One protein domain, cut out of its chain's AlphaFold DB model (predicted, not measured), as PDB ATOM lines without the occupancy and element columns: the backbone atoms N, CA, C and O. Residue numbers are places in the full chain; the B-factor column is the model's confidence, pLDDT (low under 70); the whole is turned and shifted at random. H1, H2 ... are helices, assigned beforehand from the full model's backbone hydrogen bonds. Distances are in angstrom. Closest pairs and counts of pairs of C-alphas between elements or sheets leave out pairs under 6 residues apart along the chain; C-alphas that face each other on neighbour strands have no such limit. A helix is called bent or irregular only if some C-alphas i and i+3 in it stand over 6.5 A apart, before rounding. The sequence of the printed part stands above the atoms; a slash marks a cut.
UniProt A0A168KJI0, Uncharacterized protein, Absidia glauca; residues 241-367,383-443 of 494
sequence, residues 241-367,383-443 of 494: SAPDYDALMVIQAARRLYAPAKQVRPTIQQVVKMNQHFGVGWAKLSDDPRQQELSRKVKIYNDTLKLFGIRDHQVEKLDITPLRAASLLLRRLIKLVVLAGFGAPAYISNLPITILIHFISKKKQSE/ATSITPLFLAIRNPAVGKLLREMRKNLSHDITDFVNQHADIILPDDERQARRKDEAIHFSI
ATOM      1  N   SER A 241      83.516 -81.711 -17.794       59.12
ATOM      2  CA  SER A 241      83.462 -82.313 -19.126       59.12
ATOM      3  C   SER A 241      83.210 -83.819 -19.042       59.12
ATOM      4  O   SER A 241      83.825 -84.510 -18.230       59.12
ATOM      5  N   ALA A 242      82.345 -84.332 -19.912       62.59
ATOM      6  CA  ALA A 242      82.193 -85.760 -20.178       62.59
ATOM      7  C   ALA A 242      82.172 -85.968 -21.703       62.59
ATOM      8  O   ALA A 242      81.608 -85.118 -22.396       62.59
ATOM      9  N   PRO A 243      82.779 -87.047 -22.228       64.25
ATOM     10  CA  PRO A 243      82.847 -87.296 -23.670       64.25
ATOM     11  C   PRO A 243      81.463 -87.535 -24.293       64.25
ATOM     12  O   PRO A 243      81.226 -87.149 -25.433       64.25
ATOM     13  N   ASP A 244      80.534 -88.115 -23.531       68.56
ATOM     14  CA  ASP A 244      79.163 -88.387 -23.955       68.56
ATOM     15  C   ASP A 244      78.182 -88.381 -22.760       68.56
ATOM     16  O   ASP A 244      78.564 -88.248 -21.589       68.56
ATOM     17  N   TYR A 245      76.881 -88.489 -23.058       66.12
ATOM     18  CA  TYR A 245      75.818 -88.486 -22.049       66.12
ATOM     19  C   TYR A 245      75.899 -89.681 -21.088       66.12
ATOM     20  O   TYR A 245      75.615 -89.522 -19.898       66.12
ATOM     21  N   ASP A 246      76.281 -90.861 -21.577       66.88
ATOM     22  CA  ASP A 246      76.370 -92.060 -20.750       66.88
ATOM     23  C   ASP A 246      77.540 -91.923 -19.768       66.88
ATOM     24  O   ASP A 246      77.340 -92.112 -18.565       66.88
ATOM     25  N   ALA A 247      78.704 -91.455 -20.223       72.75
ATOM     26  CA  ALA A 247      79.840 -91.115 -19.369       72.75
ATOM     27  C   ALA A 247      79.459 -90.087 -18.291       72.75
ATOM     28  O   ALA A 247      79.792 -90.259 -17.116       72.75
ATOM     29  N   LEU A 248      78.675 -89.059 -18.640       73.12
ATOM     30  CA  LEU A 248      78.165 -88.088 -17.668       73.12
ATOM     31  C   LEU A 248      77.267 -88.742 -16.607       73.12
ATOM     32  O   LEU A 248      77.383 -88.433 -15.418       73.12
ATOM     33  N   MET A 249      76.356 -89.633 -17.010       71.31
ATOM     34  CA  MET A 249      75.489 -90.358 -16.073       71.31
ATOM     35  C   MET A 249      76.289 -91.271 -15.148       71.31
ATOM     36  O   MET A 249      75.934 -91.414 -13.973       71.31
ATOM     37  N   VAL A 250      77.374 -91.849 -15.658       78.06
ATOM     38  CA  VAL A 250      78.285 -92.679 -14.879       78.06
ATOM     39  C   VAL A 250      79.062 -91.848 -13.866       78.06
ATOM     40  O   VAL A 250      78.984 -92.158 -12.683       78.06
ATOM     41  N   ILE A 251      79.684 -90.739 -14.272       78.00
ATOM     42  CA  ILE A 251      80.371 -89.803 -13.362       78.00
ATOM     43  C   ILE A 251      79.420 -89.315 -12.256       78.00
ATOM     44  O   ILE A 251      79.766 -89.296 -11.072       78.00
ATOM     45  N   GLN A 252      78.174 -88.976 -12.609       76.69
ATOM     46  CA  GLN A 252      77.169 -88.544 -11.634       76.69
ATOM     47  C   GLN A 252      76.757 -89.652 -10.655       76.69
ATOM     48  O   GLN A 252      76.513 -89.359  -9.479       76.69
ATOM     49  N   ALA A 253      76.640 -90.897 -11.124       77.31
ATOM     50  CA  ALA A 253      76.344 -92.049 -10.278       77.31
ATOM     51  C   ALA A 253      77.538 -92.405  -9.387       77.31
ATOM     52  O   ALA A 253      77.337 -92.611  -8.194       77.31
ATOM     53  N   ALA A 254      78.753 -92.384  -9.939       80.44
ATOM     54  CA  ALA A 254      80.011 -92.580  -9.235       80.44
ATOM     55  C   ALA A 254      80.109 -91.624  -8.047       80.44
ATOM     56  O   ALA A 254      80.150 -92.064  -6.904       80.44
ATOM     57  N   ARG A 255      79.950 -90.316  -8.279       79.00
ATOM     58  CA  ARG A 255      79.918 -89.322  -7.196       79.00
ATOM     59  C   ARG A 255      78.805 -89.580  -6.168       79.00
ATOM     60  O   ARG A 255      78.962 -89.290  -4.988       79.00
ATOM     61  N   ARG A 256      77.625 -90.025  -6.612       77.19
ATOM     62  CA  ARG A 256      76.461 -90.231  -5.730       77.19
ATOM     63  C   ARG A 256      76.611 -91.460  -4.833       77.19
ATOM     64  O   ARG A 256      76.082 -91.443  -3.726       77.19
ATOM     65  N   LEU A 257      77.233 -92.513  -5.350       79.75
ATOM     66  CA  LEU A 257      77.357 -93.817  -4.704       79.75
ATOM     67  C   LEU A 257      78.720 -94.018  -4.034       79.75
ATOM     68  O   LEU A 257      78.848 -94.930  -3.223       79.75
ATOM     69  N   TYR A 258      79.701 -93.172  -4.343       80.62
ATOM     70  CA  TYR A 258      80.963 -93.092  -3.622       80.62
ATOM     71  C   TYR A 258      80.722 -92.694  -2.161       80.62
ATOM     72  O   TYR A 258      80.075 -91.678  -1.880       80.62
ATOM     73  N   ALA A 259      81.243 -93.504  -1.242       68.38
ATOM     74  CA  ALA A 259      81.213 -93.239   0.190       68.38
ATOM     75  C   ALA A 259      82.524 -92.543   0.621       68.38
ATOM     76  O   ALA A 259      83.587 -93.170   0.571       68.38
ATOM     77  N   PRO A 260      82.487 -91.259   1.033       61.91
ATOM     78  CA  PRO A 260      83.679 -90.570   1.524       61.91
ATOM     79  C   PRO A 260      84.155 -91.168   2.858       61.91
ATOM     80  O   PRO A 260      83.350 -91.683   3.636       61.91
ATOM     81  N   ALA A 261      85.464 -91.079   3.125       54.69
ATOM     82  CA  ALA A 261      86.127 -91.689   4.289       54.69
ATOM     83  C   ALA A 261      85.508 -91.265   5.628       54.69
ATOM     84  O   ALA A 261      85.229 -92.083   6.500       54.69
ATOM     85  N   LYS A 262      85.195 -89.974   5.744       55.66
ATOM     86  CA  LYS A 262      84.385 -89.432   6.828       55.66
ATOM     87  C   LYS A 262      82.953 -89.459   6.331       55.66
ATOM     88  O   LYS A 262      82.656 -88.782   5.353       55.66
ATOM     89  N   GLN A 263      82.050 -90.175   6.998       60.47
ATOM     90  CA  GLN A 263      80.611 -90.269   6.673       60.47
ATOM     91  C   GLN A 263      79.845 -88.923   6.795       60.47
ATOM     92  O   GLN A 263      78.636 -88.872   7.017       60.47
ATOM     93  N   VAL A 264      80.547 -87.799   6.659       62.06
ATOM     94  CA  VAL A 264      80.039 -86.438   6.634       62.06
ATOM     95  C   VAL A 264      79.592 -86.114   5.212       62.06
ATOM     96  O   VAL A 264      80.270 -86.403   4.228       62.06
ATOM     97  N   ARG A 265      78.423 -85.482   5.087       66.06
ATOM     98  CA  ARG A 265      77.921 -85.046   3.781       66.06
ATOM     99  C   ARG A 265      78.861 -83.989   3.189       66.06
ATOM    100  O   ARG A 265      79.079 -82.972   3.849       66.06
ATOM    101  N   PRO A 266      79.348 -84.164   1.946       67.44
ATOM    102  CA  PRO A 266      80.246 -83.197   1.336       67.44
ATOM    103  C   PRO A 266      79.537 -81.859   1.123       67.44
ATOM    104  O   PRO A 266      78.356 -81.797   0.751       67.44
ATOM    105  N   THR A 267      80.277 -80.775   1.336       72.25
ATOM    106  CA  THR A 267      79.842 -79.425   0.972       72.25
ATOM    107  C   THR A 267      79.629 -79.318  -0.537       72.25
ATOM    108  O   THR A 267      80.106 -80.121  -1.337       72.25
ATOM    109  N   ILE A 268      78.913 -78.284  -0.964       69.19
ATOM    110  CA  ILE A 268      78.594 -78.083  -2.382       69.19
ATOM    111  C   ILE A 268      79.861 -77.816  -3.208       69.19
ATOM    112  O   ILE A 268      79.973 -78.301  -4.331       69.19
ATOM    113  N   GLN A 269      80.833 -77.100  -2.639       68.88
ATOM    114  CA  GLN A 269      82.129 -76.848  -3.276       68.88
ATOM    115  C   GLN A 269      82.920 -78.151  -3.449       68.88
ATOM    116  O   GLN A 269      83.428 -78.408  -4.537       68.88
ATOM    117  N   GLN A 270      82.950 -79.009  -2.421       72.81
ATOM    118  CA  GLN A 270      83.561 -80.341  -2.512       72.81
ATOM    119  C   GLN A 270      82.865 -81.206  -3.563       72.81
ATOM    120  O   GLN A 270      83.534 -81.859  -4.348       72.81
ATOM    121  N   VAL A 271      81.532 -81.156  -3.656       72.06
ATOM    122  CA  VAL A 271      80.774 -81.865  -4.700       72.06
ATOM    123  C   VAL A 271      81.186 -81.427  -6.109       72.06
ATOM    124  O   VAL A 271      81.306 -82.278  -6.989       72.06
ATOM    125  N   VAL A 272      81.402 -80.128  -6.335       70.44
ATOM    126  CA  VAL A 272      81.849 -79.604  -7.639       70.44
ATOM    127  C   VAL A 272      83.284 -80.029  -7.940       70.44
ATOM    128  O   VAL A 272      83.526 -80.555  -9.023       70.44
ATOM    129  N   LYS A 273      84.207 -79.882  -6.981       73.44
ATOM    130  CA  LYS A 273      85.595 -80.349  -7.133       73.44
ATOM    131  C   LYS A 273      85.651 -81.848  -7.418       73.44
ATOM    132  O   LYS A 273      86.327 -82.284  -8.338       73.44
ATOM    133  N   MET A 274      84.862 -82.632  -6.692       75.19
ATOM    134  CA  MET A 274      84.769 -84.071  -6.897       75.19
ATOM    135  C   MET A 274      84.221 -84.398  -8.290       75.19
ATOM    136  O   MET A 274      84.785 -85.241  -8.965       75.19
ATOM    137  N   ASN A 275      83.200 -83.693  -8.793       75.50
ATOM    138  CA  ASN A 275      82.749 -83.872 -10.181       75.50
ATOM    139  C   ASN A 275      83.849 -83.565 -11.211       75.50
ATOM    140  O   ASN A 275      83.969 -84.295 -12.191       75.50
ATOM    141  N   GLN A 276      84.626 -82.495 -11.010       74.19
ATOM    142  CA  GLN A 276      85.734 -82.133 -11.901       74.19
ATOM    143  C   GLN A 276      86.805 -83.231 -11.911       74.19
ATOM    144  O   GLN A 276      87.153 -83.735 -12.977       74.19
ATOM    145  N   HIS A 277      87.262 -83.669 -10.734       78.56
ATOM    146  CA  HIS A 277      88.280 -84.715 -10.621       78.56
ATOM    147  C   HIS A 277      87.784 -86.081 -11.109       78.56
ATOM    148  O   HIS A 277      88.507 -86.760 -11.832       78.56
ATOM    149  N   PHE A 278      86.537 -86.460 -10.805       78.50
ATOM    150  CA  PHE A 278      85.938 -87.668 -11.369       78.50
ATOM    151  C   PHE A 278      85.874 -87.579 -12.893       78.50
ATOM    152  O   PHE A 278      86.217 -88.554 -13.540       78.50
ATOM    153  N   GLY A 279      85.498 -86.437 -13.477       77.19
ATOM    154  CA  GLY A 279      85.480 -86.257 -14.932       77.19
ATOM    155  C   GLY A 279      86.860 -86.416 -15.576       77.19
ATOM    156  O   GLY A 279      87.003 -87.164 -16.542       77.19
ATOM    157  N   VAL A 280      87.886 -85.775 -15.007       76.94
ATOM    158  CA  VAL A 280      89.278 -85.899 -15.477       76.94
ATOM    159  C   VAL A 280      89.785 -87.334 -15.327       76.94
ATOM    160  O   VAL A 280      90.381 -87.876 -16.256       76.94
ATOM    161  N   GLY A 281      89.539 -87.962 -14.177       79.06
ATOM    162  CA  GLY A 281      89.944 -89.340 -13.921       79.06
ATOM    163  C   GLY A 281      89.258 -90.331 -14.856       79.06
ATOM    164  O   GLY A 281      89.930 -91.180 -15.430       79.06
ATOM    165  N   TRP A 282      87.956 -90.160 -15.099       79.19
ATOM    166  CA  TRP A 282      87.183 -91.006 -16.014       79.19
ATOM    167  C   TRP A 282      87.669 -90.914 -17.462       79.19
ATOM    168  O   TRP A 282      87.629 -91.897 -18.198       79.19
ATOM    169  N   ALA A 283      88.126 -89.732 -17.886       78.19
ATOM    170  CA  ALA A 283      88.710 -89.546 -19.209       78.19
ATOM    171  C   ALA A 283      90.089 -90.213 -19.327       78.19
ATOM    172  O   ALA A 283      90.388 -90.809 -20.353       78.19
ATOM    173  N   LYS A 284      90.918 -90.144 -18.276       83.12
ATOM    174  CA  LYS A 284      92.255 -90.765 -18.254       83.12
ATOM    175  C   LYS A 284      92.220 -92.290 -18.154       83.12
ATOM    176  O   LYS A 284      93.158 -92.942 -18.594       83.12
ATOM    177  N   LEU A 285      91.171 -92.843 -17.551       83.62
ATOM    178  CA  LEU A 285      91.014 -94.275 -17.289       83.62
ATOM    179  C   LEU A 285      90.078 -94.961 -18.306       83.62
ATOM    180  O   LEU A 285      89.611 -96.072 -18.067       83.62
ATOM    181  N   SER A 286      89.824 -94.334 -19.464       79.75
ATOM    182  CA  SER A 286      88.929 -94.857 -20.512       79.75
ATOM    183  C   SER A 286      89.272 -96.271 -20.987       79.75
ATOM    184  O   SER A 286      88.376 -97.034 -21.359       79.75
ATOM    185  N   ASP A 287      90.558 -96.614 -20.947       85.00
ATOM    186  CA  ASP A 287      91.085 -97.892 -21.422       85.00
ATOM    187  C   ASP A 287      91.036 -98.993 -20.349       85.00
ATOM    188  O   ASP A 287      91.291-100.158 -20.657       85.00
ATOM    189  N   ASP A 288      90.684 -98.664 -19.099       87.94
ATOM    190  CA  ASP A 288      90.600 -99.638 -18.011       87.94
ATOM    191  C   ASP A 288      89.343-100.527 -18.160       87.94
ATOM    192  O   ASP A 288      88.207-100.027 -18.111       87.94
ATOM    193  N   PRO A 289      89.490-101.863 -18.271       89.88
ATOM    194  CA  PRO A 289      88.355-102.783 -18.338       89.88
ATOM    195  C   PRO A 289      87.396-102.674 -17.139       89.88
ATOM    196  O   PRO A 289      86.189-102.888 -17.285       89.88
ATOM    197  N   ARG A 290      87.899-102.316 -15.949       87.44
ATOM    198  CA  ARG A 290      87.087-102.119 -14.736       87.44
ATOM    199  C   ARG A 290      86.185-100.899 -14.863       87.44
ATOM    200  O   ARG A 290      85.024-100.970 -14.459       87.44
ATOM    201  N   GLN A 291      86.674 -99.817 -15.474       87.62
ATOM    202  CA  GLN A 291      85.860 -98.634 -15.751       87.62
ATOM    203  C   GLN A 291      84.703 -98.970 -16.704       87.62
ATOM    204  O   GLN A 291      83.569 -98.521 -16.495       87.62
ATOM    205  N   GLN A 292      84.967 -99.763 -17.745       87.50
ATOM    206  CA  GLN A 292      83.951-100.169 -18.723       87.50
ATOM    207  C   GLN A 292      82.867-101.038 -18.075       87.50
ATOM    208  O   GLN A 292      81.670-100.786 -18.253       87.50
ATOM    209  N   GLU A 293      83.269-102.009 -17.254       90.56
ATOM    210  CA  GLU A 293      82.331-102.856 -16.515       90.56
ATOM    211  C   GLU A 293      81.503-102.043 -15.512       90.56
ATOM    212  O   GLU A 293      80.282-102.211 -15.414       90.56
ATOM    213  N   LEU A 294      82.132-101.100 -14.809       88.81
ATOM    214  CA  LEU A 294      81.434-100.216 -13.886       88.81
ATOM    215  C   LEU A 294      80.418 -99.325 -14.619       88.81
ATOM    216  O   LEU A 294      79.272 -99.200 -14.182       88.81
ATOM    217  N   SER A 295      80.794 -98.784 -15.779       87.31
ATOM    218  CA  SER A 295      79.899 -98.002 -16.642       87.31
ATOM    219  C   SER A 295      78.677 -98.818 -17.070       87.31
ATOM    220  O   SER A 295      77.540 -98.342 -16.981       87.31
ATOM    221  N   ARG A 296      78.879-100.088 -17.445       89.88
ATOM    222  CA  ARG A 296      77.798-101.024 -17.787       89.88
ATOM    223  C   ARG A 296      76.866-101.277 -16.599       89.88
ATOM    224  O   ARG A 296      75.646-101.189 -16.757       89.88
ATOM    225  N   LYS A 297      77.410-101.542 -15.404       91.25
ATOM    226  CA  LYS A 297      76.626-101.749 -14.170       91.25
ATOM    227  C   LYS A 297      75.798-100.514 -13.807       91.25
ATOM    228  O   LYS A 297      74.605-100.640 -13.523       91.25
ATOM    229  N   VAL A 298      76.393 -99.319 -13.878       89.25
ATOM    230  CA  VAL A 298      75.678 -98.053 -13.653       89.25
ATOM    231  C   VAL A 298      74.553 -97.869 -14.671       89.25
ATOM    232  O   VAL A 298      73.446 -97.481 -14.290       89.25
ATOM    233  N   LYS A 299      74.809 -98.147 -15.954       88.12
ATOM    234  CA  LYS A 299      73.798 -98.020 -17.007       88.12
ATOM    235  C   LYS A 299      72.604 -98.933 -16.740       88.12
ATOM    236  O   LYS A 299      71.475 -98.452 -16.713       88.12
ATOM    237  N   ILE A 300      72.850-100.211 -16.446       89.12
ATOM    238  CA  ILE A 300      71.799-101.179 -16.098       89.12
ATOM    239  C   ILE A 300      71.005-100.695 -14.884       89.12
ATOM    240  O   ILE A 300      69.774-100.712 -14.898       89.12
ATOM    241  N   TYR A 301      71.688-100.213 -13.847       88.44
ATOM    242  CA  TYR A 301      71.036 -99.670 -12.662       88.44
ATOM    243  C   TYR A 301      70.145 -98.458 -12.980       88.44
ATOM    244  O   TYR A 301      68.973 -98.437 -12.604       88.44
ATOM    245  N   ASN A 302      70.655 -97.474 -13.722       84.56
ATOM    246  CA  ASN A 302      69.901 -96.280 -14.105       84.56
ATOM    247  C   ASN A 302      68.720 -96.606 -15.037       84.56
ATOM    248  O   ASN A 302      67.649 -96.018 -14.884       84.56
ATOM    249  N   ASP A 303      68.886 -97.540 -15.973       82.50
ATOM    250  CA  ASP A 303      67.814 -97.998 -16.862       82.50
ATOM    251  C   ASP A 303      66.725 -98.733 -16.067       82.50
ATOM    252  O   ASP A 303      65.536 -98.496 -16.284       82.50
ATOM    253  N   THR A 304      67.112 -99.521 -15.060       81.94
ATOM    254  CA  THR A 304      66.184-100.185 -14.131       81.94
ATOM    255  C   THR A 304      65.413 -99.156 -13.295       81.94
ATOM    256  O   THR A 304      64.189 -99.223 -13.189       81.94
ATOM    257  N   LEU A 305      66.094 -98.138 -12.759       81.56
ATOM    258  CA  LEU A 305      65.452 -97.026 -12.051       81.56
ATOM    259  C   LEU A 305      64.435 -96.287 -12.930       81.56
ATOM    260  O   LEU A 305      63.319 -96.016 -12.486       81.56
ATOM    261  N   LYS A 306      64.802 -95.991 -14.185       76.62
ATOM    262  CA  LYS A 306      63.915 -95.345 -15.165       76.62
ATOM    263  C   LYS A 306      62.706 -96.217 -15.490       76.62
ATOM    264  O   LYS A 306      61.594 -95.694 -15.493       76.62
ATOM    265  N   LEU A 307      62.911 -97.515 -15.721       75.38
ATOM    266  CA  LEU A 307      61.848 -98.480 -16.010       75.38
ATOM    267  C   LEU A 307      60.798 -98.500 -14.897       75.38
ATOM    268  O   LEU A 307      59.601 -98.459 -15.166       75.38
ATOM    269  N   PHE A 308      61.253 -98.505 -13.644       73.88
ATOM    270  CA  PHE A 308      60.372 -98.492 -12.480       73.88
ATOM    271  C   PHE A 308      59.936 -97.089 -12.046       73.88
ATOM    272  O   PHE A 308      59.223 -96.966 -11.056       73.88
ATOM    273  N   GLY A 309      60.347 -96.024 -12.741       70.31
ATOM    274  CA  GLY A 309      60.005 -94.645 -12.380       70.31
ATOM    275  C   GLY A 309      60.500 -94.221 -10.989       70.31
ATOM    276  O   GLY A 309      59.905 -93.339 -10.365       70.31
ATOM    277  N   ILE A 310      61.566 -94.851 -10.487       74.31
ATOM    278  CA  ILE A 310      62.147 -94.607  -9.163       74.31
ATOM    279  C   ILE A 310      63.380 -93.720  -9.302       74.31
ATOM    280  O   ILE A 310      64.233 -93.920 -10.161       74.31
ATOM    281  N   ARG A 311      63.512 -92.737  -8.411       77.75
ATOM    282  CA  ARG A 311      64.742 -91.950  -8.263       77.75
ATOM    283  C   ARG A 311      65.663 -92.623  -7.255       77.75
ATOM    284  O   ARG A 311      65.193 -93.108  -6.233       77.75
ATOM    285  N   ASP A 312      66.971 -92.563  -7.480       78.75
ATOM    286  CA  ASP A 312      67.973 -93.215  -6.620       78.75
ATOM    287  C   ASP A 312      67.792 -92.931  -5.115       78.75
ATOM    288  O   ASP A 312      67.747 -93.856  -4.313       78.75
ATOM    289  N   HIS A 313      67.547 -91.673  -4.723       75.94
ATOM    290  CA  HIS A 313      67.327 -91.295  -3.315       75.94
ATOM    291  C   HIS A 313      66.085 -91.937  -2.663       75.94
ATOM    292  O   HIS A 313      65.877 -91.815  -1.455       75.94
ATOM    293  N   GLN A 314      65.200 -92.535  -3.462       74.38
ATOM    294  CA  GLN A 314      64.023 -93.256  -2.989       74.38
ATOM    295  C   GLN A 314      64.344 -94.731  -2.722       74.38
ATOM    296  O   GLN A 314      63.603 -95.353  -1.972       74.38
ATOM    297  N   VAL A 315      65.440 -95.276  -3.269       79.81
ATOM    298  CA  VAL A 315      65.793 -96.706  -3.199       79.81
ATOM    299  C   VAL A 315      66.024 -97.177  -1.767       79.81
ATOM    300  O   VAL A 315      65.481 -98.203  -1.365       79.81
ATOM    301  N   GLU A 316      66.741 -96.395  -0.958       72.00
ATOM    302  CA  GLU A 316      66.929 -96.682   0.476       72.00
ATOM    303  C   GLU A 316      65.599 -96.687   1.246       72.00
ATOM    304  O   GLU A 316      65.440 -97.397   2.230       72.00
ATOM    305  N   LYS A 317      64.606 -95.932   0.764       68.00
ATOM    306  CA  LYS A 317      63.283 -95.793   1.388       68.00
ATOM    307  C   LYS A 317      62.271 -96.819   0.883       68.00
ATOM    308  O   LYS A 317      61.103 -96.723   1.244       68.00
ATOM    309  N   LEU A 318      62.679 -97.777   0.049       69.06
ATOM    310  CA  LEU A 318      61.799 -98.849  -0.430       69.06
ATOM    311  C   LEU A 318      61.563 -99.938   0.627       69.06
ATOM    312  O   LEU A 318      60.882-100.914   0.341       69.06
ATOM    313  N   ASP A 319      62.140 -99.821   1.826       66.31
ATOM    314  CA  ASP A 319      61.984-100.804   2.907       66.31
ATOM    315  C   ASP A 319      60.799-100.491   3.828       66.31
ATOM    316  O   ASP A 319      60.872-100.552   5.052       66.31
ATOM    317  N   ILE A 320      59.692-100.063   3.225       64.75
ATOM    318  CA  ILE A 320      58.483 -99.723   3.965       64.75
ATOM    319  C   ILE A 320      57.534-100.909   3.868       64.75
ATOM    320  O   ILE A 320      57.133-101.309   2.778       64.75
ATOM    321  N   THR A 321      57.135-101.443   5.021       71.12
ATOM    322  CA  THR A 321      56.100-102.474   5.088       71.12
ATOM    323  C   THR A 321      54.763-101.924   4.568       71.12
ATOM    324  O   THR A 321      54.439-100.761   4.837       71.12
ATOM    325  N   PRO A 322      53.939-102.727   3.865       70.44
ATOM    326  CA  PRO A 322      52.664-102.267   3.302       70.44
ATOM    327  C   PRO A 322      51.745-101.563   4.317       70.44
ATOM    328  O   PRO A 322      51.135-100.545   4.001       70.44
ATOM    329  N   LEU A 323      51.722-102.040   5.565       74.00
ATOM    330  CA  LEU A 323      50.977-101.435   6.679       74.00
ATOM    331  C   LEU A 323      51.476-100.026   7.036       74.00
ATOM    332  O   LEU A 323      50.688 -99.086   7.164       74.00
ATOM    333  N   ARG A 324      52.796 -99.848   7.148       74.44
ATOM    334  CA  ARG A 324      53.403 -98.543   7.445       74.44
ATOM    335  C   ARG A 324      53.239 -97.578   6.269       74.44
ATOM    336  O   ARG A 324      52.985 -96.395   6.477       74.44
ATOM    337  N   ALA A 325      53.327 -98.087   5.041       73.88
ATOM    338  CA  ALA A 325      53.047 -97.352   3.812       73.88
ATOM    339  C   ALA A 325      51.599 -96.831   3.771       73.88
ATOM    340  O   ALA A 325      51.388 -95.646   3.505       73.88
ATOM    341  N   ALA A 326      50.620 -97.682   4.095       77.12
ATOM    342  CA  ALA A 326      49.208 -97.309   4.160       77.12
ATOM    343  C   ALA A 326      48.941 -96.238   5.231       77.12
ATOM    344  O   ALA A 326      48.307 -95.223   4.945       77.12
ATOM    345  N   SER A 327      49.504 -96.404   6.434       81.62
ATOM    346  CA  SER A 327      49.415 -95.409   7.514       81.62
ATOM    347  C   SER A 327      50.008 -94.049   7.109       81.62
ATOM    348  O   SER A 327      49.385 -93.002   7.307       81.62
ATOM    349  N   LEU A 328      51.185 -94.043   6.469       79.00
ATOM    350  CA  LEU A 328      51.814 -92.818   5.967       79.00
ATOM    351  C   LEU A 328      50.991 -92.146   4.864       79.00
ATOM    352  O   LEU A 328      50.910 -90.914   4.848       79.00
ATOM    353  N   LEU A 329      50.393 -92.921   3.953       80.19
ATOM    354  CA  LEU A 329      49.498 -92.389   2.924       80.19
ATOM    355  C   LEU A 329      48.286 -91.732   3.579       80.19
ATOM    356  O   LEU A 329      48.014 -90.571   3.283       80.19
ATOM    357  N   LEU A 330      47.616 -92.424   4.503       86.50
ATOM    358  CA  LEU A 330      46.430 -91.911   5.187       86.50
ATOM    359  C   LEU A 330      46.736 -90.604   5.931       86.50
ATOM    360  O   LEU A 330      46.044 -89.606   5.745       86.50
ATOM    361  N   ARG A 331      47.839 -90.559   6.689       85.44
ATOM    362  CA  ARG A 331      48.280 -89.340   7.387       85.44
ATOM    363  C   ARG A 331      48.579 -88.187   6.422       85.44
ATOM    364  O   ARG A 331      48.265 -87.036   6.725       85.44
ATOM    365  N   ARG A 332      49.192 -88.464   5.264       84.81
ATOM    366  CA  ARG A 332      49.454 -87.449   4.227       84.81
ATOM    367  C   ARG A 332      48.172 -86.966   3.564       84.81
ATOM    368  O   ARG A 332      48.078 -85.774   3.299       84.81
ATOM    369  N   LEU A 333      47.211 -87.860   3.329       86.62
ATOM    370  CA  LEU A 333      45.905 -87.520   2.775       86.62
ATOM    371  C   LEU A 333      45.158 -86.575   3.722       86.62
ATOM    372  O   LEU A 333      44.746 -85.502   3.299       86.62
ATOM    373  N   ILE A 334      45.098 -86.912   5.016       92.81
ATOM    374  CA  ILE A 334      44.495 -86.062   6.053       92.81
ATOM    375  C   ILE A 334      45.182 -84.693   6.087       92.81
ATOM    376  O   ILE A 334      44.520 -83.662   6.003       92.81
ATOM    377  N   LYS A 335      46.521 -84.660   6.139       86.50
ATOM    378  CA  LYS A 335      47.280 -83.401   6.137       86.50
ATOM    379  C   LYS A 335      47.016 -82.568   4.878       86.50
ATOM    380  O   LYS A 335      46.913 -81.350   4.980       86.50
ATOM    381  N   LEU A 336      46.908 -83.202   3.710       86.38
ATOM    382  CA  LEU A 336      46.620 -82.527   2.446       86.38
ATOM    383  C   LEU A 336      45.204 -81.953   2.423       86.38
ATOM    384  O   LEU A 336      45.044 -80.824   1.985       86.38
ATOM    385  N   VAL A 337      44.211 -82.678   2.940       91.12
ATOM    386  CA  VAL A 337      42.835 -82.177   3.083       91.12
ATOM    387  C   VAL A 337      42.798 -80.958   4.004       91.12
ATOM    388  O   VAL A 337      42.211 -79.943   3.641       91.12
ATOM    389  N   VAL A 338      43.493 -81.008   5.145       91.12
ATOM    390  CA  VAL A 338      43.588 -79.870   6.076       91.12
ATOM    391  C   VAL A 338      44.253 -78.660   5.408       91.12
ATOM    392  O   VAL A 338      43.702 -77.562   5.432       91.12
ATOM    393  N   LEU A 339      45.408 -78.848   4.757       83.44
ATOM    394  CA  LEU A 339      46.106 -77.773   4.037       83.44
ATOM    395  C   LEU A 339      45.291 -77.218   2.864       83.44
ATOM    396  O   LEU A 339      45.300 -76.010   2.650       83.44
ATOM    397  N   ALA A 340      44.592 -78.070   2.114       83.44
ATOM    398  CA  ALA A 340      43.712 -77.647   1.032       83.44
ATOM    399  C   ALA A 340      42.529 -76.836   1.571       83.44
ATOM    400  O   ALA A 340      42.180 -75.832   0.965       83.44
ATOM    401  N   GLY A 341      41.970 -77.205   2.727       90.38
ATOM    402  CA  GLY A 341      40.916 -76.437   3.392       90.38
ATOM    403  C   GLY A 341      41.354 -75.010   3.730       90.38
ATOM    404  O   GLY A 341      40.692 -74.054   3.333       90.38
ATOM    405  N   PHE A 342      42.507 -74.849   4.387       88.06
ATOM    406  CA  PHE A 342      43.041 -73.521   4.727       88.06
ATOM    407  C   PHE A 342      43.575 -72.747   3.511       88.06
ATOM    408  O   PHE A 342      43.489 -71.522   3.466       88.06
ATOM    409  N   GLY A 343      44.138 -73.444   2.522       83.81
ATOM    410  CA  GLY A 343      44.738 -72.843   1.331       83.81
ATOM    411  C   GLY A 343      43.750 -72.537   0.205       83.81
ATOM    412  O   GLY A 343      44.068 -71.723  -0.661       83.81
ATOM    413  N   ALA A 344      42.563 -73.154   0.193       85.69
ATOM    414  CA  ALA A 344      41.586 -73.004  -0.884       85.69
ATOM    415  C   ALA A 344      41.143 -71.548  -1.106       85.69
ATOM    416  O   ALA A 344      41.191 -71.120  -2.258       85.69
ATOM    417  N   PRO A 345      40.801 -70.745  -0.077       87.25
ATOM    418  CA  PRO A 345      40.401 -69.352  -0.294       87.25
ATOM    419  C   PRO A 345      41.509 -68.522  -0.959       87.25
ATOM    420  O   PRO A 345      41.260 -67.796  -1.922       87.25
ATOM    421  N   ALA A 346      42.753 -68.691  -0.502       81.69
ATOM    422  CA  ALA A 346      43.913 -68.000  -1.060       81.69
ATOM    423  C   ALA A 346      44.245 -68.474  -2.486       81.69
ATOM    424  O   ALA A 346      44.594 -67.665  -3.346       81.69
ATOM    425  N   TYR A 347      44.127 -69.774  -2.762       80.62
ATOM    426  CA  TYR A 347      44.380 -70.332  -4.091       80.62
ATOM    427  C   TYR A 347      43.313 -69.900  -5.101       80.62
ATOM    428  O   TYR A 347      43.658 -69.494  -6.206       80.62
ATOM    429  N   ILE A 348      42.034 -69.922  -4.710       88.62
ATOM    430  CA  ILE A 348      40.906 -69.463  -5.535       88.62
ATOM    431  C   ILE A 348      41.050 -67.970  -5.850       88.62
ATOM    432  O   ILE A 348      40.899 -67.573  -7.003       88.62
ATOM    433  N   SER A 349      41.415 -67.153  -4.858       86.69
ATOM    434  CA  SER A 349      41.657 -65.717  -5.052       86.69
ATOM    435  C   SER A 349      42.787 -65.437  -6.055       86.69
ATOM    436  O   SER A 349      42.655 -64.555  -6.901       86.69
ATOM    437  N   ASN A 350      43.866 -66.225  -6.026       85.06
ATOM    438  CA  ASN A 350      45.024 -66.062  -6.916       85.06
ATOM    439  C   ASN A 350      44.919 -66.848  -8.237       85.06
ATOM    440  O   ASN A 350      45.840 -66.827  -9.063       85.06
ATOM    441  N   LEU A 351      43.810 -67.552  -8.460       87.50
ATOM    442  CA  LEU A 351      43.595 -68.414  -9.618       87.50
ATOM    443  C   LEU A 351      43.623 -67.641 -10.953       87.50
ATOM    444  O   LEU A 351      44.294 -68.114 -11.873       87.50
ATOM    445  N   PRO A 352      43.025 -66.431 -11.078       88.25
ATOM    446  CA  PRO A 352      43.104 -65.639 -12.308       88.25
ATOM    447  C   PRO A 352      44.541 -65.244 -12.672       88.25
ATOM    448  O   PRO A 352      44.946 -65.370 -13.827       88.25
ATOM    449  N   ILE A 353      45.338 -64.839 -11.678       83.25
ATOM    450  CA  ILE A 353      46.754 -64.490 -11.853       83.25
ATOM    451  C   ILE A 353      47.552 -65.732 -12.260       83.25
ATOM    452  O   ILE A 353      48.356 -65.678 -13.187       83.25
ATOM    453  N   THR A 354      47.295 -66.875 -11.620       74.19
ATOM    454  CA  THR A 354      47.969 -68.145 -11.928       74.19
ATOM    455  C   THR A 354      47.671 -68.614 -13.355       74.19
ATOM    456  O   THR A 354      48.590 -69.010 -14.073       74.19
ATOM    457  N   ILE A 355      46.412 -68.527 -13.799       82.19
ATOM    458  CA  ILE A 355      46.012 -68.845 -15.178       82.19
ATOM    459  C   ILE A 355      46.681 -67.886 -16.163       82.19
ATOM    460  O   ILE A 355      47.236 -68.341 -17.163       82.19
ATOM    461  N   LEU A 356      46.673 -66.583 -15.877       82.38
ATOM    462  CA  LEU A 356      47.292 -65.574 -16.734       82.38
ATOM    463  C   LEU A 356      48.801 -65.812 -16.882       82.38
ATOM    464  O   LEU A 356      49.311 -65.851 -18.003       82.38
ATOM    465  N   ILE A 357      49.508 -66.045 -15.770       70.69
ATOM    466  CA  ILE A 357      50.935 -66.395 -15.763       70.69
ATOM    467  C   ILE A 357      51.168 -67.681 -16.555       70.69
ATOM    468  O   ILE A 357      52.088 -67.729 -17.369       70.69
ATOM    469  N   HIS A 358      50.338 -68.710 -16.370       72.69
ATOM    470  CA  HIS A 358      50.469 -69.964 -17.109       72.69
ATOM    471  C   HIS A 358      50.288 -69.756 -18.617       72.69
ATOM    472  O   HIS A 358      51.059 -70.300 -19.406       72.69
ATOM    473  N   PHE A 359      49.313 -68.942 -19.024       77.94
ATOM    474  CA  PHE A 359      49.035 -68.654 -20.428       77.94
ATOM    475  C   PHE A 359      50.172 -67.859 -21.079       77.94
ATOM    476  O   PHE A 359      50.678 -68.252 -22.131       77.94
ATOM    477  N   ILE A 360      50.642 -66.794 -20.417       74.38
ATOM    478  CA  ILE A 360      51.788 -65.991 -20.869       74.38
ATOM    479  C   ILE A 360      53.057 -66.851 -20.921       74.38
ATOM    480  O   ILE A 360      53.796 -66.796 -21.903       74.38
ATOM    481  N   SER A 361      53.294 -67.682 -19.901       62.50
ATOM    482  CA  SER A 361      54.444 -68.586 -19.840       62.50
ATOM    483  C   SER A 361      54.407 -69.622 -20.956       62.50
ATOM    484  O   SER A 361      55.434 -69.847 -21.586       62.50
ATOM    485  N   LYS A 362      53.252 -70.242 -21.243       70.88
ATOM    486  CA  LYS A 362      53.121 -71.208 -22.347       70.88
ATOM    487  C   LYS A 362      53.319 -70.550 -23.703       70.88
ATOM    488  O   LYS A 362      53.996 -71.126 -24.549       70.88
ATOM    489  N   LYS A 363      52.756 -69.355 -23.901       71.25
ATOM    490  CA  LYS A 363      52.921 -68.594 -25.141       71.25
ATOM    491  C   LYS A 363      54.398 -68.264 -25.375       71.25
ATOM    492  O   LYS A 363      54.942 -68.671 -26.397       71.25
ATOM    493  N   LYS A 364      55.080 -67.687 -24.379       66.56
ATOM    494  CA  LYS A 364      56.525 -67.402 -24.447       66.56
ATOM    495  C   LYS A 364      57.382 -68.661 -24.595       66.56
ATOM    496  O   LYS A 364      58.332 -68.656 -25.364       66.56
ATOM    497  N   GLN A 365      57.041 -69.754 -23.906       57.09
ATOM    498  CA  GLN A 365      57.718 -71.042 -24.089       57.09
ATOM    499  C   GLN A 365      57.545 -71.566 -25.513       57.09
ATOM    500  O   GLN A 365      58.504 -72.068 -26.078       57.09
ATOM    501  N   SER A 366      56.352 -71.448 -26.102       58.34
ATOM    502  CA  SER A 366      56.099 -71.890 -27.477       58.34
ATOM    503  C   SER A 366      56.809 -71.024 -28.517       58.34
ATOM    504  O   SER A 366      57.324 -71.566 -29.486       58.34
ATOM    505  N   GLU A 367      56.909 -69.713 -28.285       60.41
ATOM    506  CA  GLU A 367      57.676 -68.777 -29.116       60.41
ATOM    507  C   GLU A 367      59.183 -69.078 -29.031       60.41
ATOM    508  O   GLU A 367      59.846 -69.184 -30.060       60.41
ATOM    509  N   ALA A 383      53.919 -88.450 -12.132       35.59
ATOM    510  CA  ALA A 383      54.086 -89.889 -11.897       35.59
ATOM    511  C   ALA A 383      55.217 -90.252 -10.906       35.59
ATOM    512  O   ALA A 383      55.448 -91.426 -10.628       35.59
ATOM    513  N   THR A 384      55.961 -89.290 -10.346       45.38
ATOM    514  CA  THR A 384      57.204 -89.597  -9.597       45.38
ATOM    515  C   THR A 384      57.013 -89.831  -8.089       45.38
ATOM    516  O   THR A 384      57.960 -90.213  -7.393       45.38
ATOM    517  N   SER A 385      55.826 -89.562  -7.539       43.69
ATOM    518  CA  SER A 385      55.548 -89.678  -6.094       43.69
ATOM    519  C   SER A 385      54.741 -90.926  -5.722       43.69
ATOM    520  O   SER A 385      54.922 -91.444  -4.621       43.69
ATOM    521  N   ILE A 386      53.900 -91.429  -6.631       52.41
ATOM    522  CA  ILE A 386      53.024 -92.592  -6.406       52.41
ATOM    523  C   ILE A 386      53.746 -93.911  -6.731       52.41
ATOM    524  O   ILE A 386      53.523 -94.926  -6.077       52.41
ATOM    525  N   THR A 387      54.672 -93.889  -7.690       58.12
ATOM    526  CA  THR A 387      55.294 -95.099  -8.247       58.12
ATOM    527  C   THR A 387      56.138 -95.914  -7.252       58.12
ATOM    528  O   THR A 387      55.950 -97.127  -7.205       58.12
ATOM    529  N   PRO A 388      56.981 -95.321  -6.376       54.38
ATOM    530  CA  PRO A 388      57.719 -96.095  -5.368       54.38
ATOM    531  C   PRO A 388      56.801 -96.786  -4.353       54.38
ATOM    532  O   PRO A 388      57.092 -97.891  -3.904       54.38
ATOM    533  N   LEU A 389      55.682 -96.143  -4.006       53.38
ATOM    534  CA  LEU A 389      54.684 -96.690  -3.089       53.38
ATOM    535  C   LEU A 389      53.919 -97.844  -3.744       53.38
ATOM    536  O   LEU A 389      53.743 -98.895  -3.138       53.38
ATOM    537  N   PHE A 390      53.525 -97.668  -5.006       61.94
ATOM    538  CA  PHE A 390      52.891 -98.712  -5.804       61.94
ATOM    539  C   PHE A 390      53.808 -99.930  -5.987       61.94
ATOM    540  O   PHE A 390      53.357-101.067  -5.860       61.94
ATOM    541  N   LEU A 391      55.104 -99.708  -6.222       61.84
ATOM    542  CA  LEU A 391      56.085-100.780  -6.383       61.84
ATOM    543  C   LEU A 391      56.361-101.522  -5.068       61.84
ATOM    544  O   LEU A 391      56.406-102.748  -5.071       61.84
ATOM    545  N   ALA A 392      56.474-100.799  -3.948       58.69
ATOM    546  CA  ALA A 392      56.634-101.396  -2.619       58.69
ATOM    547  C   ALA A 392      55.438-102.282  -2.223       58.69
ATOM    548  O   ALA A 392      55.619-103.288  -1.543       58.69
ATOM    549  N   ILE A 393      54.227-101.937  -2.677       58.25
ATOM    550  CA  ILE A 393      53.005-102.708  -2.410       58.25
ATOM    551  C   ILE A 393      52.869-103.903  -3.366       58.25
ATOM    552  O   ILE A 393      52.494-104.988  -2.934       58.25
ATOM    553  N   ARG A 394      53.157-103.724  -4.664       62.97
ATOM    554  CA  ARG A 394      52.861-104.732  -5.697       62.97
ATOM    555  C   ARG A 394      54.005-105.720  -5.949       62.97
ATOM    556  O   ARG A 394      53.736-106.838  -6.379       62.97
ATOM    557  N   ASN A 395      55.263-105.325  -5.734       70.94
ATOM    558  CA  ASN A 395      56.417-106.193  -5.972       70.94
ATOM    559  C   ASN A 395      57.608-105.851  -5.045       70.94
ATOM    560  O   ASN A 395      58.576-105.212  -5.474       70.94
ATOM    561  N   PRO A 396      57.571-106.287  -3.769       69.50
ATOM    562  CA  PRO A 396      58.620-105.991  -2.788       69.50
ATOM    563  C   PRO A 396      59.999-106.557  -3.176       69.50
ATOM    564  O   PRO A 396      61.027-106.016  -2.759       69.50
ATOM    565  N   ALA A 397      60.049-107.589  -4.028       76.25
ATOM    566  CA  ALA A 397      61.297-108.156  -4.534       76.25
ATOM    567  C   ALA A 397      62.098-107.153  -5.383       76.25
ATOM    568  O   ALA A 397      63.326-107.134  -5.313       76.25
ATOM    569  N   VAL A 398      61.423-106.257  -6.114       78.88
ATOM    570  CA  VAL A 398      62.094-105.213  -6.908       78.88
ATOM    571  C   VAL A 398      62.772-104.183  -6.006       78.88
ATOM    572  O   VAL A 398      63.875-103.729  -6.301       78.88
ATOM    573  N   GLY A 399      62.149-103.848  -4.871       77.50
ATOM    574  CA  GLY A 399      62.761-102.980  -3.867       77.50
ATOM    575  C   GLY A 399      64.050-103.577  -3.304       77.50
ATOM    576  O   GLY A 399      65.059-102.878  -3.215       77.50
ATOM    577  N   LYS A 400      64.043-104.881  -2.991       82.06
ATOM    578  CA  LYS A 400      65.236-105.610  -2.534       82.06
ATOM    579  C   LYS A 400      66.332-105.630  -3.606       82.06
ATOM    580  O   LYS A 400      67.459-105.253  -3.300       82.06
ATOM    581  N   LEU A 401      65.982-105.961  -4.851       86.31
ATOM    582  CA  LEU A 401      66.906-105.969  -5.990       86.31
ATOM    583  C   LEU A 401      67.572-104.601  -6.200       86.31
ATOM    584  O   LEU A 401      68.791-104.517  -6.287       86.31
ATOM    585  N   LEU A 402      66.795-103.514  -6.233       85.44
ATOM    586  CA  LEU A 402      67.331-102.162  -6.428       85.44
ATOM    587  C   LEU A 402      68.282-101.738  -5.302       85.44
ATOM    588  O   LEU A 402      69.267-101.044  -5.564       85.44
ATOM    589  N   ARG A 403      68.003-102.142  -4.055       84.44
ATOM    590  CA  ARG A 403      68.896-101.896  -2.914       84.44
ATOM    591  C   ARG A 403      70.193-102.687  -3.029       84.44
ATOM    592  O   ARG A 403      71.253-102.127  -2.777       84.44
ATOM    593  N   GLU A 404      70.108-103.950  -3.430       88.69
ATOM    594  CA  GLU A 404      71.269-104.819  -3.625       88.69
ATOM    595  C   GLU A 404      72.158-104.318  -4.767       88.69
ATOM    596  O   GLU A 404      73.353-104.114  -4.567       88.69
ATOM    597  N   MET A 405      71.562-103.968  -5.912       88.12
ATOM    598  CA  MET A 405      72.267-103.312  -7.015       88.12
ATOM    599  C   MET A 405      72.961-102.030  -6.549       88.12
ATOM    600  O   MET A 405      74.130-101.830  -6.856       88.12
ATOM    601  N   ARG A 406      72.270-101.176  -5.780       87.44
ATOM    602  CA  ARG A 406      72.850 -99.930  -5.260       87.44
ATOM    603  C   ARG A 406      74.015-100.188  -4.303       87.44
ATOM    604  O   ARG A 406      75.006 -99.471  -4.374       87.44
ATOM    605  N   LYS A 407      73.896-101.181  -3.416       86.19
ATOM    606  CA  LYS A 407      74.937-101.545  -2.445       86.19
ATOM    607  C   LYS A 407      76.185-102.078  -3.150       86.19
ATOM    608  O   LYS A 407      77.270-101.572  -2.896       86.19
ATOM    609  N   ASN A 408      76.015-103.029  -4.067       89.19
ATOM    610  CA  ASN A 408      77.123-103.607  -4.831       89.19
ATOM    611  C   ASN A 408      77.805-102.539  -5.688       89.19
ATOM    612  O   ASN A 408      79.022-102.427  -5.693       89.19
ATOM    613  N   LEU A 409      77.013-101.684  -6.336       89.12
ATOM    614  CA  LEU A 409      77.537-100.595  -7.149       89.12
ATOM    615  C   LEU A 409      78.298 -99.561  -6.305       89.12
ATOM    616  O   LEU A 409      79.346 -99.094  -6.723       89.12
ATOM    617  N   SER A 410      77.802 -99.221  -5.112       86.31
ATOM    618  CA  SER A 410      78.505 -98.342  -4.168       86.31
ATOM    619  C   SER A 410      79.854 -98.923  -3.731       86.31
ATOM    620  O   SER A 410      80.837 -98.185  -3.706       86.31
ATOM    621  N   HIS A 411      79.919-100.231  -3.465       86.31
ATOM    622  CA  HIS A 411      81.166-100.934  -3.154       86.31
ATOM    623  C   HIS A 411      82.139-100.904  -4.341       86.31
ATOM    624  O   HIS A 411      83.232-100.370  -4.211       86.31
ATOM    625  N   ASP A 412      81.701-101.359  -5.520       87.44
ATOM    626  CA  ASP A 412      82.520-101.401  -6.741       87.44
ATOM    627  C   ASP A 412      83.078-100.017  -7.119       87.44
ATOM    628  O   ASP A 412      84.238 -99.885  -7.509       87.44
ATOM    629  N   ILE A 413      82.254 -98.967  -6.997       86.50
ATOM    630  CA  ILE A 413      82.669 -97.578  -7.242       86.50
ATOM    631  C   ILE A 413      83.703 -97.146  -6.214       86.50
ATOM    632  O   ILE A 413      84.693 -96.524  -6.579       86.50
ATOM    633  N   THR A 414      83.463 -97.430  -4.935       85.19
ATOM    634  CA  THR A 414      84.361 -97.003  -3.861       85.19
ATOM    635  C   THR A 414      85.719 -97.684  -3.997       85.19
ATOM    636  O   THR A 414      86.736 -97.000  -3.931       85.19
ATOM    637  N   ASP A 415      85.751 -98.980  -4.303       85.75
ATOM    638  CA  ASP A 415      86.988 -99.723  -4.554       85.75
ATOM    639  C   ASP A 415      87.757 -99.177  -5.756       85.75
ATOM    640  O   ASP A 415      88.962 -98.944  -5.664       85.75
ATOM    641  N   PHE A 416      87.064 -98.935  -6.871       87.19
ATOM    642  CA  PHE A 416      87.674 -98.369  -8.071       87.19
ATOM    643  C   PHE A 416      88.254 -96.974  -7.798       87.19
ATOM    644  O   PHE A 416      89.403 -96.692  -8.131       87.19
ATOM    645  N   VAL A 417      87.484 -96.109  -7.132       84.25
ATOM    646  CA  VAL A 417      87.933 -94.757  -6.774       84.25
ATOM    647  C   VAL A 417      89.138 -94.806  -5.836       84.25
ATOM    648  O   VAL A 417      90.068 -94.026  -6.020       84.25
ATOM    649  N   ASN A 418      89.156 -95.728  -4.873       82.31
ATOM    650  CA  ASN A 418      90.268 -95.878  -3.937       82.31
ATOM    651  C   ASN A 418      91.540 -96.392  -4.630       82.31
ATOM    652  O   ASN A 418      92.624 -95.877  -4.369       82.31
ATOM    653  N   GLN A 419      91.426 -97.355  -5.549       85.31
ATOM    654  CA  GLN A 419      92.569 -97.872  -6.318       85.31
ATOM    655  C   GLN A 419      93.212 -96.804  -7.208       85.31
ATOM    656  O   GLN A 419      94.423 -96.815  -7.414       85.31
ATOM    657  N   HIS A 420      92.410 -95.862  -7.704       86.31
ATOM    658  CA  HIS A 420      92.865 -94.752  -8.536       86.31
ATOM    659  C   HIS A 420      92.790 -93.406  -7.801       86.31
ATOM    660  O   HIS A 420      92.609 -92.361  -8.436       86.31
ATOM    661  N   ALA A 421      92.940 -93.414  -6.471       80.81
ATOM    662  CA  ALA A 421      92.786 -92.226  -5.633       80.81
ATOM    663  C   ALA A 421      93.686 -91.069  -6.083       80.81
ATOM    664  O   ALA A 421      93.249 -89.922  -6.077       80.81
ATOM    665  N   ASP A 422      94.903 -91.361  -6.548       80.12
ATOM    666  CA  ASP A 422      95.854 -90.348  -7.021       80.12
ATOM    667  C   ASP A 422      95.407 -89.586  -8.270       80.12
ATOM    668  O   ASP A 422      95.902 -88.491  -8.536       80.12
ATOM    669  N   ILE A 423      94.470 -90.158  -9.025       80.75
ATOM    670  CA  ILE A 423      93.950 -89.587 -10.266       80.75
ATOM    671  C   ILE A 423      92.548 -89.007 -10.037       80.75
ATOM    672  O   ILE A 423      92.237 -87.933 -10.551       80.75
ATOM    673  N   ILE A 424      91.700 -89.717  -9.284       80.50
ATOM    674  CA  ILE A 424      90.262 -89.429  -9.153       80.50
ATOM    675  C   ILE A 424      89.940 -88.540  -7.945       80.50
ATOM    676  O   ILE A 424      88.961 -87.794  -7.993       80.50
ATOM    677  N   LEU A 425      90.712 -88.608  -6.854       78.75
ATOM    678  CA  LEU A 425      90.403 -87.862  -5.633       78.75
ATOM    679  C   LEU A 425      91.203 -86.557  -5.533       78.75
ATOM    680  O   LEU A 425      92.399 -86.533  -5.834       78.75
ATOM    681  N   PRO A 426      90.569 -85.462  -5.078       73.62
ATOM    682  CA  PRO A 426      91.280 -84.229  -4.770       73.62
ATOM    683  C   PRO A 426      92.183 -84.380  -3.531       73.62
ATOM    684  O   PRO A 426      91.990 -85.258  -2.687       73.62
ATOM    685  N   ASP A 427      93.200 -83.520  -3.429       72.12
ATOM    686  CA  ASP A 427      94.279 -83.615  -2.431       72.12
ATOM    687  C   ASP A 427      93.790 -83.595  -0.980       72.12
ATOM    688  O   ASP A 427      94.362 -84.268  -0.126       72.12
ATOM    689  N   ASP A 428      92.723 -82.852  -0.701       68.88
ATOM    690  CA  ASP A 428      92.103 -82.753   0.618       68.88
ATOM    691  C   ASP A 428      91.473 -84.083   1.065       68.88
ATOM    692  O   ASP A 428      91.675 -84.504   2.206       68.88
ATOM    693  N   GLU A 429      90.778 -84.784   0.164       70.06
ATOM    694  CA  GLU A 429      90.274 -86.148   0.395       70.06
ATOM    695  C   GLU A 429      91.424 -87.150   0.567       70.06
ATOM    696  O   GLU A 429      91.394 -87.964   1.493       70.06
ATOM    697  N   ARG A 430      92.473 -87.061  -0.267       71.25
ATOM    698  CA  ARG A 430      93.663 -87.926  -0.151       71.25
ATOM    699  C   ARG A 430      94.353 -87.756   1.204       71.25
ATOM    700  O   ARG A 430      94.707 -88.738   1.852       71.25
ATOM    701  N   GLN A 431      94.520 -86.516   1.661       69.75
ATOM    702  CA  GLN A 431      95.129 -86.209   2.957       69.75
ATOM    703  C   GLN A 431      94.246 -86.622   4.139       69.75
ATOM    704  O   GLN A 431      94.769 -87.113   5.138       69.75
ATOM    705  N   ALA A 432      92.924 -86.444   4.044       67.06
ATOM    706  CA  ALA A 432      91.996 -86.908   5.073       67.06
ATOM    707  C   ALA A 432      92.087 -88.431   5.264       67.06
ATOM    708  O   ALA A 432      92.141 -88.890   6.401       67.06
ATOM    709  N   ARG A 433      92.205 -89.189   4.166       65.38
ATOM    710  CA  ARG A 433      92.373 -90.649   4.188       65.38
ATOM    711  C   ARG A 433      93.711 -91.094   4.762       65.38
ATOM    712  O   ARG A 433      93.717 -91.959   5.622       65.38
ATOM    713  N   ARG A 434      94.822 -90.450   4.383       64.75
ATOM    714  CA  ARG A 434      96.137 -90.732   4.992       64.75
ATOM    715  C   ARG A 434      96.126 -90.539   6.508       64.75
ATOM    716  O   ARG A 434      96.808 -91.267   7.214       64.75
ATOM    717  N   LYS A 435      95.360 -89.563   7.010       59.94
ATOM    718  CA  LYS A 435      95.182 -89.357   8.453       59.94
ATOM    719  C   LYS A 435      94.324 -90.450   9.089       59.94
ATOM    720  O   LYS A 435      94.711 -90.938  10.138       59.94
ATOM    721  N   ASP A 436      93.216 -90.852   8.466       59.34
ATOM    722  CA  ASP A 436      92.362 -91.932   8.987       59.34
ATOM    723  C   ASP A 436      93.090 -93.297   8.962       59.34
ATOM    724  O   ASP A 436      93.017 -94.044   9.932       59.34
ATOM    725  N   GLU A 437      93.873 -93.593   7.917       57.38
ATOM    726  CA  GLU A 437      94.749 -94.775   7.838       57.38
ATOM    727  C   GLU A 437      95.888 -94.715   8.862       57.38
ATOM    728  O   GLU A 437      96.173 -95.717   9.513       57.38
ATOM    729  N   ALA A 438      96.502 -93.544   9.070       50.88
ATOM    730  CA  ALA A 438      97.508 -93.359  10.114       50.88
ATOM    731  C   ALA A 438      96.918 -93.544  11.520       50.88
ATOM    732  O   ALA A 438      97.569 -94.148  12.363       50.88
ATOM    733  N   ILE A 439      95.684 -93.092  11.772       51.75
ATOM    734  CA  ILE A 439      94.965 -93.344  13.034       51.75
ATOM    735  C   ILE A 439      94.692 -94.846  13.196       51.75
ATOM    736  O   ILE A 439      94.895 -95.386  14.278       51.75
ATOM    737  N   HIS A 440      94.308 -95.539  12.120       42.56
ATOM    738  CA  HIS A 440      94.051 -96.981  12.151       42.56
ATOM    739  C   HIS A 440      95.324 -97.828  12.337       42.56
ATOM    740  O   HIS A 440      95.248 -98.914  12.906       42.56
ATOM    741  N   PHE A 441      96.479 -97.322  11.887       35.91
ATOM    742  CA  PHE A 441      97.810 -97.917  12.071       35.91
ATOM    743  C   PHE A 441      98.461 -97.535  13.415       35.91
ATOM    744  O   PHE A 441      99.438 -98.152  13.823       35.91
ATOM    745  N   SER A 442      97.921 -96.531  14.116       33.81
ATOM    746  CA  SER A 442      98.401 -96.076  15.432       33.81
ATOM    747  C   SER A 442      97.725 -96.788  16.607       33.81
ATOM    748  O   SER A 442      97.857 -96.325  17.735       33.81
ATOM    749  N   ILE A 443      97.003 -97.891  16.376       35.09
ATOM    750  CA  ILE A 443      96.649 -98.829  17.449       35.09
ATOM    751  C   ILE A 443      97.856 -99.767  17.595       35.09
ATOM    752  O   ILE A 443      98.060-100.595  16.704       35.09
TER     753      ILE A 443
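AT A GLANCE: This is residues 241 to 367 and 383 to 443 of the 494 residues of an uncharacterized protein of Absidia glauca (UniProt A0A168KJI0). Starting from a body of crossed helices, the longest helix, H5, reaches away and continues past a kink into H6 as a long arm, of which residues 330 to 367 stick out. In the body H3 and H8 lie side by side, H1 crosses both, H2 packs on H1, the short H4 and H7 sit by the beginning of H8, and H9 and H10 follow its far end. The printed part has 188 residues with ten named helices, H1 to H10 in chain order, and no named strand: all helix. It is loose, with a radius of gyration of the C-alphas of 22.3 A and spans of 64 by 48 by 33 A.

IN THESE COORDINATES: Find C-alpha 322 at (52.664, -102.267, 3.302); from there H5 runs 39.1 A to residue 349. It is irregular, C-alphas 342 and 345 being 7.0 A apart, with a kink of 51 degrees near residue 343. H6 is residues 351 to 367, 24.1 A. Look next for H8, residues 396 to 419, 35.1 A, and H3, residues 289 to 307, 27.0 A. H1 begins at C-alpha 245, (75.818, -88.486, -22.049), and ends at residue 257; H2 is residues 268 to 284, 24.5 A. H4, residues 312 to 318, is only just irregular, with C-alphas 313 and 316 6.6 A apart. H7 is residues 387 to 394, H9 421 to 424, and H10 427 to 441, ending at (97.810, -97.917, 12.071).

HOW THE PARTS SIT: H5, with residues 322 to 325 alone, only just touches H7, with 3 pairs of C-alphas within 8 A, the closest Pro 322 and Ile 393 at 5.7 A. H5 and H6 meet only through their link. H7 and H8 touch only at the corner, C-alphas of Ala 392 and Gly 399 closest at 6.5 A. H8 is the hub: it touches H3 at a shallow tilt of 27 degrees, opposite ways, C-alphas of Tyr 301 and Met 405 closest at 6.8 A. H1 touches H8 about perpendicular at 89 degrees, closest at C-alphas of Leu 257 and Ser 410, 4.7 A. Every O i to N i+4 pair is within hydrogen-bond range in H1, H2, H3, H6, H7, H8 and H10, against 22 of 24 in H5 and 1 of 3 in H4, where 3 of 4 O i to N i+3 pairs are; H9 is too short for an i+4 pair.

THE WHOLE: Without the stretches that stand free, the body spans 48 by 32 by 23 A. Residues 368 to 382 are cut out, leaving C-alphas 367 and 383 27.5 A apart. Of the links printed whole, none is long. Mean pLDDT of the printed part is 75.0; 52 residues are under 70, among them 383 to 394 and 431 to 443.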